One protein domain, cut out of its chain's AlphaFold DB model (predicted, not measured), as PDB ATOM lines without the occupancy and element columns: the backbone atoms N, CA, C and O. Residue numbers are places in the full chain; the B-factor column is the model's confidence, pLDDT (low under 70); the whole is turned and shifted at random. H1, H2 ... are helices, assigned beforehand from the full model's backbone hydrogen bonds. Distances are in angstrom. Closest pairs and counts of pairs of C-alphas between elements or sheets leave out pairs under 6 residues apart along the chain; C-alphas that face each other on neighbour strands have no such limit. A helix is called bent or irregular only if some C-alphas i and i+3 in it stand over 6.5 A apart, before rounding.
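What this domain is: This is residues 2 to 41 and 113 to 189 of the 196 residues of an uncharacterized protein of Phytophthora fragariae (UniProt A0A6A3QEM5). Look for a cluster of crossed helices built round one core helix, H5, with H4, H6 and H7 packed about it and H2 and H3 meeting its last residues, 126 to 127. H1 lies at the edge near H2 and H4, the short H8 packs on H7, and H9 lies off to one side, touching no helix. The printed part has 117 residues with nine named helices, H1 to H9 in order along the chain, and no named strand; the class is all helix. It is compact, with a radius of gyration of the C-alphas of 13.7 A and spans of 37 by 35 by 27 A.

How they stand to each other: Start with H1, residues 2 to 6: it is close to but not clearly touching H2, residues 10 to 18, the closest C-alphas being those of Leu 6 and Leu 13, 5.6 A apart. Go on to the hub, H5, residues 115 to 127, which touches five helices. With residues 126 to 127 alone it touches H2, closest C-alphas His 14 and Phe 126 at 6.1 A, and H3, residues 23 to 29, closest C-alphas Pro 23 and Val 127 at 4.9 A. H4, residues 32 to 41, touches H5 about perpendicular at 83 degrees, with the C-alphas of Gly 39 and Phe 119 4.0 A apart. H6, residues 141 to 150, touches residues 118 to 122 of H5 at a steep tilt of 63 degrees, opposite ways; the closest C-alphas, Leu 121 and Leu 144, are 7.3 A apart. H7, residues 152 to 164, touches residues 116 to 121 of H5 at 72 degrees, only just about perpendicular, with the C-alphas of Cys 117 and Cys 158 5.0 A apart. H6 and H7 touch only at the corner, closest C-alphas Tyr 148 and Arg 155 at 5.3 A. H8, residues 167 to 170, touches H7, closest C-alphas Ala 157 and Ala 169 at 5.1 A. H9, residues 179 to 187, is apart from H8. Every O i to N i+4 pair is within hydrogen-bond range in H1, H2, H3, H4, H7 and H9, against 6 of 9 in H5 and 4 of 6 in H6; H8 is too short for such a pair.

Where its parts are: Find C-alpha 2 at (263.122, 268.312, 189.171), where H1 begins. H2 then runs 12.2 A and H4 14.3 A. H5 begins at C-alpha 115, (264.863, 285.930, 205.949), and runs 18.2 A; it is irregular, but only just, with C-alphas 122 and 125 6.8 A apart. H6 runs 14.6 A and is irregular, with C-alphas 142 and 145 7.3 A apart. H7 runs 17.2 A, and H9 runs 12.7 A to C-alpha 187 at (289.869, 269.973, 182.073).

The domain as a whole: The two C-alphas farthest apart, those of Gly 114 and Ala 188, are 39.7 A apart. Residues 42 to 112 are not printed, and C-alphas 41 and 113 are 17.1 A apart across the cut. Of the links printed whole, H5 to H6 is long, with 13 residues. In this predicted model the mean pLDDT of the printed part is 88.5, and residue 189 alone is under 70.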
ATOM      1  N   MET A   2     261.979 269.033 188.562       80.38
ATOM      2  CA  MET A   2     263.122 268.312 189.171       80.38
ATOM      3  C   MET A   2     263.617 268.914 190.503       80.38
ATOM      4  O   MET A   2     263.707 268.213 191.500       80.38
ATOM      5  N   PHE A   3     263.859 270.229 190.563       84.88
ATOM      6  CA  PHE A   3     264.410 270.873 191.766       84.88
ATOM      7  C   PHE A   3     263.521 270.699 193.009       84.88
ATOM      8  O   PHE A   3     263.997 270.389 194.091       84.88
ATOM      9  N   LYS A   4     262.195 270.813 192.847       84.06
ATOM     10  CA  LYS A   4     261.227 270.596 193.934       84.06
ATOM     11  C   LYS A   4     261.272 269.163 194.479       84.06
ATOM     12  O   LYS A   4     261.046 268.967 195.667       84.06
ATOM     13  N   TRP A   5     261.549 268.183 193.620       87.12
ATOM     14  CA  TRP A   5     261.739 266.789 194.022       87.12
ATOM     15  C   TRP A   5     263.082 266.587 194.740       87.12
ATOM     16  O   TRP A   5     263.120 265.884 195.748       87.12
ATOM     17  N   LEU A   6     264.145 267.263 194.285       87.50
ATOM     18  CA  LEU A   6     265.465 267.251 194.930       87.50
ATOM     19  C   LEU A   6     265.467 267.925 196.308       87.50
ATOM     20  O   LEU A   6     266.198 267.499 197.185       87.50
ATOM     21  N   LEU A   7     264.595 268.904 196.573       87.38
ATOM     22  CA  LEU A   7     264.474 269.488 197.922       87.38
ATOM     23  C   LEU A   7     264.057 268.477 199.001       87.38
ATOM     24  O   LEU A   7     264.307 268.706 200.184       87.38
ATOM     25  N   ALA A   8     263.415 267.373 198.610       85.69
ATOM     26  CA  ALA A   8     263.105 266.268 199.516       85.69
ATOM     27  C   ALA A   8     264.284 265.290 199.706       85.69
ATOM     28  O   ALA A   8     264.201 264.415 200.561       85.69
ATOM     29  N   ARG A   9     265.354 265.426 198.911       88.38
ATOM     30  CA  ARG A   9     266.580 264.609 198.897       88.38
ATOM     31  C   ARG A   9     267.795 265.539 198.847       88.38
ATOM     32  O   ARG A   9     268.449 265.682 197.813       88.38
ATOM     33  N   ARG A  10     267.989 266.284 199.939       89.50
ATOM     34  CA  ARG A  10     268.971 267.379 200.012       89.50
ATOM     35  C   ARG A  10     270.402 266.892 199.796       89.50
ATOM     36  O   ARG A  10     271.152 267.575 199.121       89.50
ATOM     37  N   ASP A  11     270.714 265.684 200.246       88.88
ATOM     38  CA  ASP A  11     271.946 264.952 199.942       88.88
ATOM     39  C   ASP A  11     272.229 264.897 198.431       88.88
ATOM     40  O   ASP A  11     273.277 265.342 197.969       88.88
ATOM     41  N   GLN A  12     271.248 264.471 197.632       91.19
ATOM     42  CA  GLN A  12     271.387 264.398 196.172       91.19
ATOM     43  C   GLN A  12     271.461 265.784 195.526       91.19
ATOM     44  O   GLN A  12     272.070 265.957 194.470       91.19
ATOM     45  N   LEU A  13     270.816 266.782 196.134       92.25
ATOM     46  CA  LEU A  13     270.920 268.166 195.686       92.25
ATOM     47  C   LEU A  13     272.334 268.709 195.920       92.25
ATOM     48  O   LEU A  13     272.883 269.346 195.024       92.25
ATOM     49  N   HIS A  14     272.930 268.430 197.083       92.50
ATOM     50  CA  HIS A  14     274.313 268.795 197.397       92.50
ATOM     51  C   HIS A  14     275.280 268.133 196.419       92.50
ATOM     52  O   HIS A  14     276.094 268.828 195.814       92.50
ATOM     53  N   GLU A  15     275.137 266.822 196.199       89.38
ATOM     54  CA  GLU A  15     275.942 266.077 195.224       89.38
ATOM     55  C   GLU A  15     275.819 266.676 193.824       89.38
ATOM     56  O   GLU A  15     276.830 266.957 193.183       89.38
ATOM     57  N   LEU A  16     274.593 266.945 193.359       90.38
ATOM     58  CA  LEU A  16     274.373 267.551 192.049       90.38
ATOM     59  C   LEU A  16     275.183 268.839 191.899       90.38
ATOM     60  O   LEU A  16     275.899 268.975 190.910       90.38
ATOM     61  N   PHE A  17     275.080 269.764 192.856       91.94
ATOM     62  CA  PHE A  17     275.800 271.035 192.789       91.94
ATOM     63  C   PHE A  17     277.319 270.878 192.914       91.94
ATOM     64  O   PHE A  17     278.042 271.616 192.243       91.94
ATOM     65  N   ALA A  18     277.802 269.889 193.670       87.12
ATOM     66  CA  ALA A  18     279.230 269.602 193.807       87.12
ATOM     67  C   ALA A  18     279.903 269.195 192.481       87.12
ATOM     68  O   ALA A  18     281.080 269.492 192.258       87.12
ATOM     69  N   PHE A  19     279.157 268.550 191.578       84.75
ATOM     70  CA  PHE A  19     279.653 268.139 190.258       84.75
ATOM     71  C   PHE A  19     279.468 269.197 189.166       84.75
ATOM     72  O   PHE A  19     279.937 269.006 188.040       84.75
ATOM     73  N   LEU A  20     278.793 270.314 189.450       86.31
ATOM     74  CA  LEU A  20     278.626 271.356 188.447       86.31
ATOM     75  C   LEU A  20     279.931 272.145 188.278       86.31
ATOM     76  O   LEU A  20     280.505 272.609 189.260       86.31
ATOM     77  N   PRO A  21     280.367 272.409 187.034       79.81
ATOM     78  CA  PRO A  21     281.507 273.293 186.797       79.81
ATOM     79  C   PRO A  21     281.176 274.749 187.158       79.81
ATOM     80  O   PRO A  21     282.056 275.517 187.544       79.81
ATOM     81  N   TYR A  22     279.894 275.120 187.049       85.44
ATOM     82  CA  TYR A  22     279.356 276.452 187.322       85.44
ATOM     83  C   TYR A  22     278.100 276.383 188.200       85.44
ATOM     84  O   TYR A  22     276.995 276.663 187.715       85.44
ATOM     85  N   PRO A  23     278.241 275.984 189.477       90.75
ATOM     86  CA  PRO A  23     277.107 275.828 190.378       90.75
ATOM     87  C   PRO A  23     276.347 277.147 190.577       90.75
ATOM     88  O   PRO A  23     275.118 277.135 190.639       90.75
ATOM     89  N   GLU A  24     277.026 278.295 190.522       91.00
ATOM     90  CA  GLU A  24     276.408 279.619 190.658       91.00
ATOM     91  C   GLU A  24     275.451 279.912 189.491       91.00
ATOM     92  O   GLU A  24     274.380 280.493 189.667       91.00
ATOM     93  N   ILE A  25     275.817 279.484 188.273       90.62
ATOM     94  CA  ILE A  25     274.981 279.657 187.077       90.62
ATOM     95  C   ILE A  25     273.739 278.776 187.182       90.62
ATOM     96  O   ILE A  25     272.645 279.226 186.841       90.62
ATOM     97  N   ALA A  26     273.885 277.538 187.659       91.50
ATOM     98  CA  ALA A  26     272.742 276.666 187.884       91.50
ATOM     99  C   ALA A  26     271.822 277.224 188.976       91.50
ATOM    100  O   ALA A  26     270.615 277.297 188.753       91.50
ATOM    101  N   ALA A  27     272.378 277.708 190.090       93.31
ATOM    102  CA  ALA A  27     271.621 278.351 191.163       93.31
ATOM    103  C   ALA A  27     270.864 279.590 190.664       93.31
ATOM    104  O   ALA A  27     269.675 279.732 190.942       93.31
ATOM    105  N   LYS A  28     271.485 280.415 189.812       93.81
ATOM    106  CA  LYS A  28     270.830 281.559 189.153       93.81
ATOM    107  C   LYS A  28     269.613 281.169 188.301       93.81
ATOM    108  O   LYS A  28     268.739 282.001 188.066       93.81
ATOM    109  N   ARG A  29     269.548 279.932 187.796       92.75
ATOM    110  CA  ARG A  29     268.400 279.424 187.017       92.75
ATOM    111  C   ARG A  29     267.289 278.847 187.893       92.75
ATOM    112  O   ARG A  29     266.202 278.582 187.379       92.75
ATOM    113  N   VAL A  30     267.540 278.639 189.183       92.88
ATOM    114  CA  VAL A  30     266.528 278.181 190.134       92.88
ATOM    115  C   VAL A  30     265.595 279.352 190.462       92.88
ATOM    116  O   VAL A  30     266.074 280.443 190.762       92.88
ATOM    117  N   PRO A  31     264.262 279.160 190.433       94.38
ATOM    118  CA  PRO A  31     263.331 280.163 190.939       94.38
ATOM    119  C   PRO A  31     263.677 280.560 192.379       94.38
ATOM    120  O   PRO A  31     263.845 279.676 193.221       94.38
ATOM    121  N   MET A  32     263.731 281.865 192.665       95.06
ATOM    122  CA  MET A  32     264.161 282.387 193.970       95.06
ATOM    123  C   MET A  32     263.408 281.733 195.134       95.06
ATOM    124  O   MET A  32     264.023 281.268 196.083       95.06
ATOM    125  N   GLU A  33     262.090 281.561 195.020       94.50
ATOM    126  CA  GLU A  33     261.267 280.893 196.039       94.50
ATOM    127  C   GLU A  33     261.756 279.479 196.400       94.50
ATOM    128  O   GLU A  33     261.703 279.066 197.559       94.50
ATOM    129  N   LEU A  34     262.238 278.712 195.414       94.69
ATOM    130  CA  LEU A  34     262.763 277.366 195.645       94.69
ATOM    131  C   LEU A  34     264.158 277.402 196.270       94.69
ATOM    132  O   LEU A  34     264.463 276.534 197.086       94.69
ATOM    133  N   LEU A  35     264.972 278.395 195.912       95.19
ATOM    134  CA  LEU A  35     266.290 278.611 196.505       95.19
ATOM    135  C   LEU A  35     266.175 279.047 197.972       95.19
ATOM    136  O   LEU A  35     266.828 278.473 198.836       95.19
ATOM    137  N   LEU A  36     265.277 279.983 198.279       96.19
ATOM    138  CA  LEU A  36     264.988 280.406 199.651       96.19
ATOM    139  C   LEU A  36     264.409 279.260 200.480       96.19
ATOM    140  O   LEU A  36     264.807 279.039 201.624       96.19
ATOM    141  N   ARG A  37     263.514 278.459 199.888       94.81
ATOM    142  CA  ARG A  37     263.017 277.246 200.540       94.81
ATOM    143  C   ARG A  37     264.146 276.264 200.838       94.81
ATOM    144  O   ARG A  37     264.145 275.693 201.926       94.81
ATOM    145  N   TRP A  38     265.080 276.066 199.910       95.50
ATOM    146  CA  TRP A  38     266.263 275.243 200.145       95.50
ATOM    147  C   TRP A  38     267.066 275.766 201.334       95.50
ATOM    148  O   TRP A  38     267.222 275.045 202.312       95.50
ATOM    149  N   GLY A  39     267.454 277.040 201.304       95.75
ATOM    150  CA  GLY A  39     268.204 277.675 202.383       95.75
ATOM    151  C   GLY A  39     267.514 277.591 203.743       95.75
ATOM    152  O   GLY A  39     268.166 277.349 204.754       95.75
ATOM    153  N   SER A  40     266.182 277.691 203.779       95.31
ATOM    154  CA  SER A  40     265.415 277.512 205.019       95.31
ATOM    155  C   SER A  40     265.508 276.094 205.596       95.31
ATOM    156  O   SER A  40     265.456 275.926 206.814       95.31
ATOM    157  N   LEU A  41     265.638 275.075 204.739       94.62
ATOM    158  CA  LEU A  41     265.823 273.686 205.161       94.62
ATOM    159  C   LEU A  41     267.262 273.445 205.623       94.62
ATOM    160  O   LEU A  41     267.454 272.791 206.640       94.62
ATOM    161  N   VAL A 113     269.132 290.844 209.952       89.94
ATOM    162  CA  VAL A 113     269.284 290.045 208.728       89.94
ATOM    163  C   VAL A 113     267.906 289.577 208.269       89.94
ATOM    164  O   VAL A 113     267.212 288.882 209.010       89.94
ATOM    165  N   GLY A 114     267.503 289.952 207.053       92.00
ATOM    166  CA  GLY A 114     266.249 289.490 206.454       92.00
ATOM    167  C   GLY A 114     266.241 287.978 206.198       92.00
ATOM    168  O   GLY A 114     267.296 287.375 206.003       92.00
ATOM    169  N   ASP A 115     265.047 287.374 206.180       94.00
ATOM    170  CA  ASP A 115     264.863 285.930 205.949       94.00
ATOM    171  C   ASP A 115     265.524 285.479 204.635       94.00
ATOM    172  O   ASP A 115     266.214 284.462 204.614       94.00
ATOM    173  N   ASP A 116     265.402 286.275 203.572       96.56
ATOM    174  CA  ASP A 116     265.960 285.943 202.260       96.56
ATOM    175  C   ASP A 116     267.488 285.841 202.295       96.56
ATOM    176  O   ASP A 116     268.055 284.826 201.889       96.56
ATOM    177  N   CYS A 117     268.162 286.848 202.860       96.38
ATOM    178  CA  CYS A 117     269.613 286.831 203.040       96.38
ATOM    179  C   CYS A 117     270.061 285.682 203.947       96.38
ATOM    180  O   CYS A 117     271.057 285.021 203.656       96.38
ATOM    181  N   TRP A 118     269.319 285.415 205.026       95.00
ATOM    182  CA  TRP A 118     269.614 284.312 205.937       95.00
ATOM    183  C   TRP A 118     269.530 282.951 205.240       95.00
ATOM    184  O   TRP A 118     270.411 282.109 205.412       95.00
ATOM    185  N   PHE A 119     268.503 282.725 204.424       96.19
ATOM    186  CA  PHE A 119     268.362 281.475 203.685       96.19
ATOM    187  C   PHE A 119     269.395 281.364 202.564       96.19
ATOM    188  O   PHE A 119     270.020 280.313 202.430       96.19
ATOM    189  N   LEU A 120     269.649 282.438 201.814       96.50
ATOM    190  CA  LEU A 120     270.691 282.451 200.783       96.50
ATOM    191  C   LEU A 120     272.057 282.097 201.355       96.50
ATOM    192  O   LEU A 120     272.736 281.238 200.793       96.50
ATOM    193  N   LEU A 121     272.416 282.670 202.504       95.25
ATOM    194  CA  LEU A 121     273.661 282.385 203.211       95.25
ATOM    195  C   LEU A 121     273.886 280.879 203.429       95.25
ATOM    196  O   LEU A 121     274.995 280.393 203.227       95.25
ATOM    197  N   HIS A 122     272.829 280.130 203.756       95.25
ATOM    198  CA  HIS A 122     272.896 278.679 203.967       95.25
ATOM    199  C   HIS A 122     272.960 277.863 202.670       95.25
ATOM    200  O   HIS A 122     273.263 276.674 202.712       95.25
ATOM    201  N   THR A 123     272.706 278.484 201.517       95.62
ATOM    202  CA  THR A 123     272.887 277.844 200.206       95.62
ATOM    203  C   THR A 123     274.278 278.073 199.625       95.62
ATOM    204  O   THR A 123     274.757 277.215 198.885       95.62
ATOM    205  N   LEU A 124     274.949 279.185 199.968       94.31
ATOM    206  CA  LEU A 124     276.199 279.618 199.323       94.31
ATOM    207  C   LEU A 124     277.289 278.543 199.333       94.31
ATOM    208  O   LEU A 124     277.969 278.376 198.326       94.31
ATOM    209  N   GLN A 125     277.408 277.771 200.414       92.31
ATOM    210  CA  GLN A 125     278.408 276.705 200.510       92.31
ATOM    211  C   GLN A 125     278.285 275.620 199.436       92.31
ATOM    212  O   GLN A 125     279.281 275.013 199.053       92.31
ATOM    213  N   PHE A 126     277.066 275.393 198.949       92.94
ATOM    214  CA  PHE A 126     276.767 274.373 197.953       92.94
ATOM    215  C   PHE A 126     276.824 274.940 196.542       92.94
ATOM    216  O   PHE A 126     277.090 274.216 195.592       92.94
ATOM    217  N   VAL A 127     276.537 276.233 196.386       93.56
ATOM    218  CA  VAL A 127     276.342 276.839 195.066       93.56
ATOM    219  C   VAL A 127     277.493 277.730 194.616       93.56
ATOM    220  O   VAL A 127     277.514 278.125 193.455       93.56
ATOM    221  N   VAL A 128     278.444 278.053 195.496       91.94
ATOM    222  CA  VAL A 128     279.619 278.871 195.176       91.94
ATOM    223  C   VAL A 128     280.860 277.987 195.096       91.94
ATOM    224  O   VAL A 128     281.354 277.481 196.100       91.94
ATOM    225  N   TRP A 129     281.421 277.855 193.896       87.94
ATOM    226  CA  TRP A 129     282.551 276.969 193.603       87.94
ATOM    227  C   TRP A 129     283.809 277.315 194.409       87.94
ATOM    228  O   TRP A 129     284.551 276.435 194.844       87.94
ATOM    229  N   VAL A 130     284.060 278.610 194.624       88.19
ATOM    230  CA  VAL A 130     285.214 279.067 195.410       88.19
ATOM    231  C   VAL A 130     285.024 278.894 196.915       88.19
ATOM    232  O   VAL A 130     286.008 279.026 197.639       88.19
ATOM    233  N   TRP A 131     283.809 278.587 197.395       90.94
ATOM    234  CA  TRP A 131     283.481 278.568 198.825       90.94
ATOM    235  C   TRP A 131     284.490 277.793 199.682       90.94
ATOM    236  O   TRP A 131     284.992 278.389 200.638       90.94
ATOM    237  N   PRO A 132     284.895 276.552 199.333       87.81
ATOM    238  CA  PRO A 132     285.822 275.762 200.152       87.81
ATOM    239  C   PRO A 132     287.213 276.385 200.300       87.81
ATOM    240  O   PRO A 132     287.934 276.068 201.241       87.81
ATOM    241  N   ALA A 133     287.600 277.258 199.367       87.12
ATOM    242  CA  ALA A 133     288.870 277.976 199.403       87.12
ATOM    243  C   ALA A 133     288.773 279.353 200.075       87.12
ATOM    244  O   ALA A 133     289.793 280.017 200.246       87.12
ATOM    245  N   THR A 134     287.573 279.795 200.451       88.62
ATOM    246  CA  THR A 134     287.412 281.011 201.252       88.62
ATOM    247  C   THR A 134     287.707 280.725 202.727       88.62
ATOM    248  O   THR A 134     287.542 279.586 203.172       88.62
ATOM    249  N   PRO A 135     288.047 281.746 203.538       84.88
ATOM    250  CA  PRO A 135     288.096 281.608 204.996       84.88
ATOM    251  C   PRO A 135     286.788 281.067 205.601       84.88
ATOM    252  O   PRO A 135     286.799 280.448 206.662       84.88
ATOM    253  N   TRP A 136     285.658 281.288 204.925       87.88
ATOM    254  CA  TRP A 136     284.334 280.887 205.395       87.88
ATOM    255  C   TRP A 136     284.068 279.400 205.196       87.88
ATOM    256  O   TRP A 136     283.510 278.760 206.083       87.88
ATOM    257  N   GLY A 137     284.539 278.833 204.082       85.25
ATOM    258  CA  GLY A 137     284.384 277.409 203.772       85.25
ATOM    259  C   GLY A 137     285.110 276.460 204.718       85.25
ATOM    260  O   GLY A 137     284.850 275.266 204.682       85.25
ATOM    261  N   GLN A 138     285.984 276.985 205.578       81.62
ATOM    262  CA  GLN A 138     286.710 276.228 206.601       81.62
ATOM    263  C   GLN A 138     286.086 276.349 207.997       81.62
ATOM    264  O   GLN A 138     286.633 275.839 208.973       81.62
ATOM    265  N   THR A 139     284.961 277.054 208.126       84.38
ATOM    266  CA  THR A 139     284.320 277.279 209.423       84.38
ATOM    267  C   THR A 139     283.010 276.515 209.530       84.38
ATOM    268  O   THR A 139     282.288 276.337 208.553       84.38
ATOM    269  N   ALA A 140     282.674 276.098 210.750       84.81
ATOM    270  CA  ALA A 140     281.421 275.421 211.035       84.81
ATOM    271  C   ALA A 140     280.201 276.267 210.634       84.81
ATOM    272  O   ALA A 140     280.107 277.449 210.970       84.81
ATOM    273  N   MET A 141     279.220 275.616 210.008       85.62
ATOM    274  CA  MET A 141     277.982 276.225 209.506       85.62
ATOM    275  C   MET A 141     277.196 277.028 210.543       85.62
ATOM    276  O   MET A 141     276.577 278.038 210.224       85.62
ATOM    277  N   VAL A 142     277.264 276.628 211.811       85.44
ATOM    278  CA  VAL A 142     276.608 277.353 212.903       85.44
ATOM    279  C   VAL A 142     277.160 278.772 213.106       85.44
ATOM    280  O   VAL A 142     276.495 279.617 213.686       85.44
ATOM    281  N   GLN A 143     278.356 279.077 212.592       87.94
ATOM    282  CA  GLN A 143     278.970 280.406 212.687       87.94
ATOM    283  C   GLN A 143     278.558 281.350 211.547       87.94
ATOM    284  O   GLN A 143     278.966 282.514 211.545       87.94
ATOM    285  N   LEU A 144     277.753 280.894 210.577       89.50
ATOM    286  CA  LEU A 144     277.373 281.703 209.416       89.50
ATOM    287  C   LEU A 144     276.723 283.038 209.804       89.50
ATOM    288  O   LEU A 144     277.019 284.062 209.190       89.50
ATOM    289  N   GLY A 145     275.900 283.069 210.855       88.62
ATOM    290  CA  GLY A 145     275.300 284.319 211.334       88.62
ATOM    291  C   GLY A 145     276.335 285.359 211.764       88.62
ATOM    292  O   GLY A 145     276.248 286.535 211.393       88.62
ATOM    293  N   SER A 146     277.372 284.924 212.479       88.44
ATOM    294  CA  SER A 146     278.492 285.789 212.857       88.44
ATOM    295  C   SER A 146     279.286 286.245 211.629       88.44
ATOM    296  O   SER A 146     279.664 287.415 211.544       88.44
ATOM    297  N   MET A 147     279.475 285.366 210.641       89.81
ATOM    298  CA  MET A 147     280.162 285.711 209.393       89.81
ATOM    299  C   MET A 147     279.436 286.769 208.577       89.81
ATOM    300  O   MET A 147     280.073 287.697 208.087       89.81
ATOM    301  N   TYR A 148     278.114 286.663 208.453       90.69
ATOM    302  CA  TYR A 148     277.314 287.652 207.731       90.69
ATOM    303  C   TYR A 148     277.536 289.067 208.282       90.69
ATOM    304  O   TYR A 148     277.664 290.039 207.536       90.69
ATOM    305  N   SER A 149     277.634 289.181 209.607       87.12
ATOM    306  CA  SER A 149     277.893 290.459 210.276       87.12
ATOM    307  C   SER A 149     279.337 290.932 210.075       87.12
ATOM    308  O   SER A 149     279.573 292.120 209.851       87.12
ATOM    309  N   ALA A 150     280.297 290.006 210.133       89.31
ATOM    310  CA  ALA A 150     281.726 290.305 210.108       89.31
ATOM    311  C   ALA A 150     282.294 290.595 208.706       89.31
ATOM    312  O   ALA A 150     283.260 291.350 208.593       89.31
ATOM    313  N   TYR A 151     281.722 290.018 207.643       90.81
ATOM    314  CA  TYR A 151     282.302 290.051 206.297       90.81
ATOM    315  C   TYR A 151     281.392 290.779 205.293       90.81
ATOM    316  O   TYR A 151     280.432 290.188 204.793       90.81
ATOM    317  N   PRO A 152     281.711 292.038 204.921       91.06
ATOM    318  CA  PRO A 152     280.900 292.824 203.990       91.06
ATOM    319  C   PRO A 152     280.669 292.155 202.633       91.06
ATOM    320  O   PRO A 152     279.573 292.256 202.102       91.06
ATOM    321  N   ALA A 153     281.662 291.434 202.101       91.25
ATOM    322  CA  ALA A 153     281.536 290.729 200.823       91.25
ATOM    323  C   ALA A 153     280.445 289.641 200.855       91.25
ATOM    324  O   ALA A 153     279.690 289.488 199.899       91.25
ATOM    325  N   LEU A 154     280.329 288.918 201.974       91.94
ATOM    326  CA  LEU A 154     279.322 287.874 202.156       91.94
ATOM    327  C   LEU A 154     277.917 288.478 202.274       91.94
ATOM    328  O   LEU A 154     276.979 288.000 201.635       91.94
ATOM    329  N   ARG A 155     277.799 289.566 203.046       93.00
ATOM    330  CA  ARG A 155     276.561 290.343 203.177       93.00
ATOM    331  C   ARG A 155     276.104 290.903 201.830       93.00
ATOM    332  O   ARG A 155     274.984 290.627 201.416       93.00
ATOM    333  N   GLN A 156     276.993 291.602 201.127       93.69
ATOM    334  CA  GLN A 156     276.703 292.198 199.825       93.69
ATOM    335  C   GLN A 156     276.270 291.142 198.804       93.69
ATOM    336  O   GLN A 156     275.329 291.374 198.054       93.69
ATOM    337  N   ALA A 157     276.913 289.970 198.780       94.25
ATOM    338  CA  ALA A 157     276.499 288.894 197.886       94.25
ATOM    339  C   ALA A 157     275.080 288.398 198.194       94.25
ATOM    340  O   ALA A 157     274.291 288.220 197.269       94.25
ATOM    341  N   CYS A 158     274.730 288.209 199.469       95.38
ATOM    342  CA  CYS A 158     273.371 287.814 199.845       95.38
ATOM    343  C   CYS A 158     272.340 288.884 199.454       95.38
ATOM    344  O   CYS A 158     271.312 288.538 198.880       95.38
ATOM    345  N   GLU A 159     272.632 290.161 199.716       95.31
ATOM    346  CA  GLU A 159     271.755 291.295 199.391       95.31
ATOM    347  C   GLU A 159     271.556 291.439 197.871       95.31
ATOM    348  O   GLU A 159     270.425 291.461 197.392       95.31
ATOM    349  N   GLU A 160     272.631 291.413 197.077       95.69
ATOM    350  CA  GLU A 160     272.560 291.499 195.608       95.69
ATOM    351  C   GLU A 160     271.828 290.308 194.970       95.69
ATOM    352  O   GLU A 160     271.119 290.459 193.966       95.69
ATOM    353  N   ILE A 161     271.975 289.109 195.539       96.31
ATOM    354  CA  ILE A 161     271.233 287.935 195.076       96.31
ATOM    355  C   ILE A 161     269.755 288.065 195.456       96.31
ATOM    356  O   ILE A 161     268.912 287.846 194.587       96.31
ATOM    357  N   ALA A 162     269.437 288.433 196.699       95.44
ATOM    358  CA  ALA A 162     268.061 288.570 197.172       95.44
ATOM    359  C   ALA A 162     267.286 289.638 196.387       95.44
ATOM    360  O   ALA A 162     266.193 289.372 195.891       95.44
ATOM    361  N   GLU A 163     267.872 290.826 196.228       94.50
ATOM    362  CA  GLU A 163     267.200 291.984 195.632       94.50
ATOM    363  C   GLU A 163     267.202 291.946 194.102       94.50
ATOM    364  O   GLU A 163     266.221 292.324 193.459       94.50
ATOM    365  N   HIS A 164     268.303 291.487 193.499       94.12
ATOM    366  CA  HIS A 164     268.530 291.635 192.059       94.12
ATOM    367  C   HIS A 164     268.785 290.314 191.324       94.12
ATOM    368  O   HIS A 164     268.960 290.322 190.100       94.12
ATOM    369  N   GLY A 165     268.863 289.176 192.024       91.75
ATOM    370  CA  GLY A 165     269.269 287.899 191.427       91.75
ATOM    371  C   GLY A 165     270.687 287.936 190.839       91.75
ATOM    372  O   GLY A 165     270.996 287.191 189.897       91.75
ATOM    373  N   LYS A 166     271.545 288.840 191.334       92.88
ATOM    374  CA  LYS A 166     272.898 289.064 190.814       92.88
ATOM    375  C   LYS A 166     273.923 288.256 191.600       92.88
ATOM    376  O   LYS A 166     274.341 288.619 192.686       92.88
ATOM    377  N   TRP A 167     274.403 287.190 190.971       92.56
ATOM    378  CA  TRP A 167     275.423 286.296 191.527       92.56
ATOM    379  C   TRP A 167     276.864 286.766 191.295       92.56
ATOM    380  O   TRP A 167     277.795 286.104 191.727       92.56
ATOM    381  N   SER A 168     277.087 287.887 190.602       86.50
ATOM    382  CA  SER A 168     278.442 288.338 190.248       86.50
ATOM    383  C   SER A 168     279.328 288.590 191.468       86.50
ATOM    384  O   SER A 168     280.521 288.325 191.401       86.50
ATOM    385  N   ALA A 169     278.746 289.022 192.591       85.75
ATOM    386  CA  ALA A 169     279.480 289.285 193.827       85.75
ATOM    387  C   ALA A 169     280.160 288.035 194.425       85.75
ATOM    388  O   ALA A 169     281.120 288.168 195.178       85.75
ATOM    389  N   THR A 170     279.713 286.817 194.084       88.12
ATOM    390  CA  THR A 170     280.341 285.582 194.588       88.12
ATOM    391  C   THR A 170     281.663 285.261 193.890       88.12
ATOM    392  O   THR A 170     282.430 284.438 194.385       88.12
ATOM    393  N   VAL A 171     281.941 285.889 192.740       81.31
ATOM    394  CA  VAL A 171     283.207 285.728 192.003       81.31
ATOM    395  C   VAL A 171     284.363 286.386 192.753       81.31
ATOM    396  O   VAL A 171     285.473 285.860 192.744       81.31
ATOM    397  N   ASP A 172     284.086 287.482 193.457       81.31
ATOM    398  CA  ASP A 172     285.087 288.281 194.172       81.31
ATOM    399  C   ASP A 172     285.374 287.756 195.588       81.31
ATOM    400  O   ASP A 172     286.060 288.400 196.385       81.31
ATOM    401  N   PHE A 173     284.850 286.576 195.936       89.19
ATOM    402  CA  PHE A 173     285.112 285.967 197.232       89.19
ATOM    403  C   PHE A 173     286.610 285.671 197.411       89.19
ATOM    404  O   PHE A 173     287.248 285.098 196.518       89.19
ATOM    405  N   PRO A 174     287.191 286.020 198.577       83.50
ATOM    406  CA  PRO A 174     288.621 285.902 198.810       83.50
ATOM    407  C   PRO A 174     289.003 284.425 198.912       83.50
ATOM    408  O   PRO A 174     288.842 283.808 199.959       83.50
ATOM    409  N   SER A 175     289.485 283.854 197.812       82.25
ATOM    410  CA  SER A 175     289.806 282.422 197.714       82.25
ATOM    411  C   SER A 175     291.236 282.135 197.259       82.25
ATOM    412  O   SER A 175     291.675 280.989 197.287       82.25
ATOM    413  N   GLY A 176     291.951 283.150 196.762       79.00
ATOM    414  CA  GLY A 176     293.243 282.970 196.093       79.00
ATOM    415  C   GLY A 176     293.174 282.131 194.806       79.00
ATOM    416  O   GLY A 176     294.203 281.923 194.166       79.00
ATOM    417  N   ARG A 177     291.985 281.656 194.403       78.50
ATOM    418  CA  ARG A 177     291.775 280.892 193.173       78.50
ATOM    419  C   ARG A 177     291.535 281.848 192.016       78.50
ATOM    420  O   ARG A 177     290.729 282.770 192.108       78.50
ATOM    421  N   THR A 178     292.229 281.609 190.911       76.25
ATOM    422  CA  THR A 178     292.044 282.366 189.673       76.25
ATOM    423  C   THR A 178     291.051 281.660 188.757       76.25
ATOM    424  O   THR A 178     290.776 280.466 188.893       76.25
ATOM    425  N   TRP A 179     290.544 282.394 187.766       71.38
ATOM    426  CA  TRP A 179     289.744 281.806 186.693       71.38
ATOM    427  C   TRP A 179     290.506 280.716 185.922       71.38
ATOM    428  O   TRP A 179     289.924 279.689 185.592       71.38
ATOM    429  N   ALA A 180     291.813 280.900 185.701       76.69
ATOM    430  CA  ALA A 180     292.663 279.901 185.055       76.69
ATOM    431  C   ALA A 180     292.687 278.583 185.846       76.69
ATOM    432  O   ALA A 180     292.405 277.532 185.286       76.69
ATOM    433  N   ALA A 181     292.863 278.653 187.172       74.62
ATOM    434  CA  ALA A 181     292.828 277.468 188.030       74.62
ATOM    435  C   ALA A 181     291.477 276.729 187.969       74.62
ATOM    436  O   ALA A 181     291.428 275.504 188.074       74.62
ATOM    437  N   ARG A 182     290.364 277.456 187.782       76.06
ATOM    438  CA  ARG A 182     289.041 276.843 187.581       76.06
ATOM    439  C   ARG A 182     288.980 276.062 186.269       76.06
ATOM    440  O   ARG A 182     288.485 274.940 186.281       76.06
ATOM    441  N   LEU A 183     289.494 276.630 185.175       77.88
ATOM    442  CA  LEU A 183     289.544 275.958 183.871       77.88
ATOM    443  C   LEU A 183     290.405 274.688 183.925       77.88
ATOM    444  O   LEU A 183     289.938 273.639 183.489       77.88
ATOM    445  N   ASP A 184     291.574 274.743 184.568       78.62
ATOM    446  CA  ASP A 184     292.452 273.575 184.734       78.62
ATOM    447  C   ASP A 184     291.764 272.448 185.531       78.62
ATOM    448  O   ASP A 184     291.852 271.269 185.187       78.62
ATOM    449  N   THR A 185     291.015 272.808 186.583       73.06
ATOM    450  CA  THR A 185     290.253 271.838 187.395       73.06
ATOM    451  C   THR A 185     289.167 271.147 186.559       73.06
ATOM    452  O   THR A 185     288.926 269.948 186.708       73.06
ATOM    453  N   MET A 186     288.529 271.899 185.657       71.62
ATOM    454  CA  MET A 186     287.492 271.385 184.760       71.62
ATOM    455  C   MET A 186     288.061 270.463 183.680       71.62
ATOM    456  O   MET A 186     287.475 269.412 183.425       71.62
ATOM    457  N   GLU A 187     289.189 270.825 183.063       72.69
ATOM    458  CA  GLU A 187     289.869 269.973 182.073       72.69
ATOM    459  C   GLU A 187     290.315 268.640 182.683       72.69
ATOM    460  O   GLU A 187     290.236 267.598 182.033       72.69
ATOM    461  N   ALA A 188     290.700 268.650 183.960       73.00
ATOM    462  CA  ALA A 188     291.046 267.448 184.707       73.00
ATOM    463  C   ALA A 188     289.833 266.578 185.105       73.00
ATOM    464  O   ALA A 188     290.021 265.510 185.691       73.00
ATOM    465  N   GLY A 189     288.594 267.011 184.828       62.53
ATOM    466  CA  GLY A 189     287.372 266.298 185.222       62.53
ATOM    467  C   GLY A 189     287.174 266.206 186.739       62.53
ATOM    468  O   GLY A 189     286.428 265.348 187.215       62.53
TER     469      GLY A 189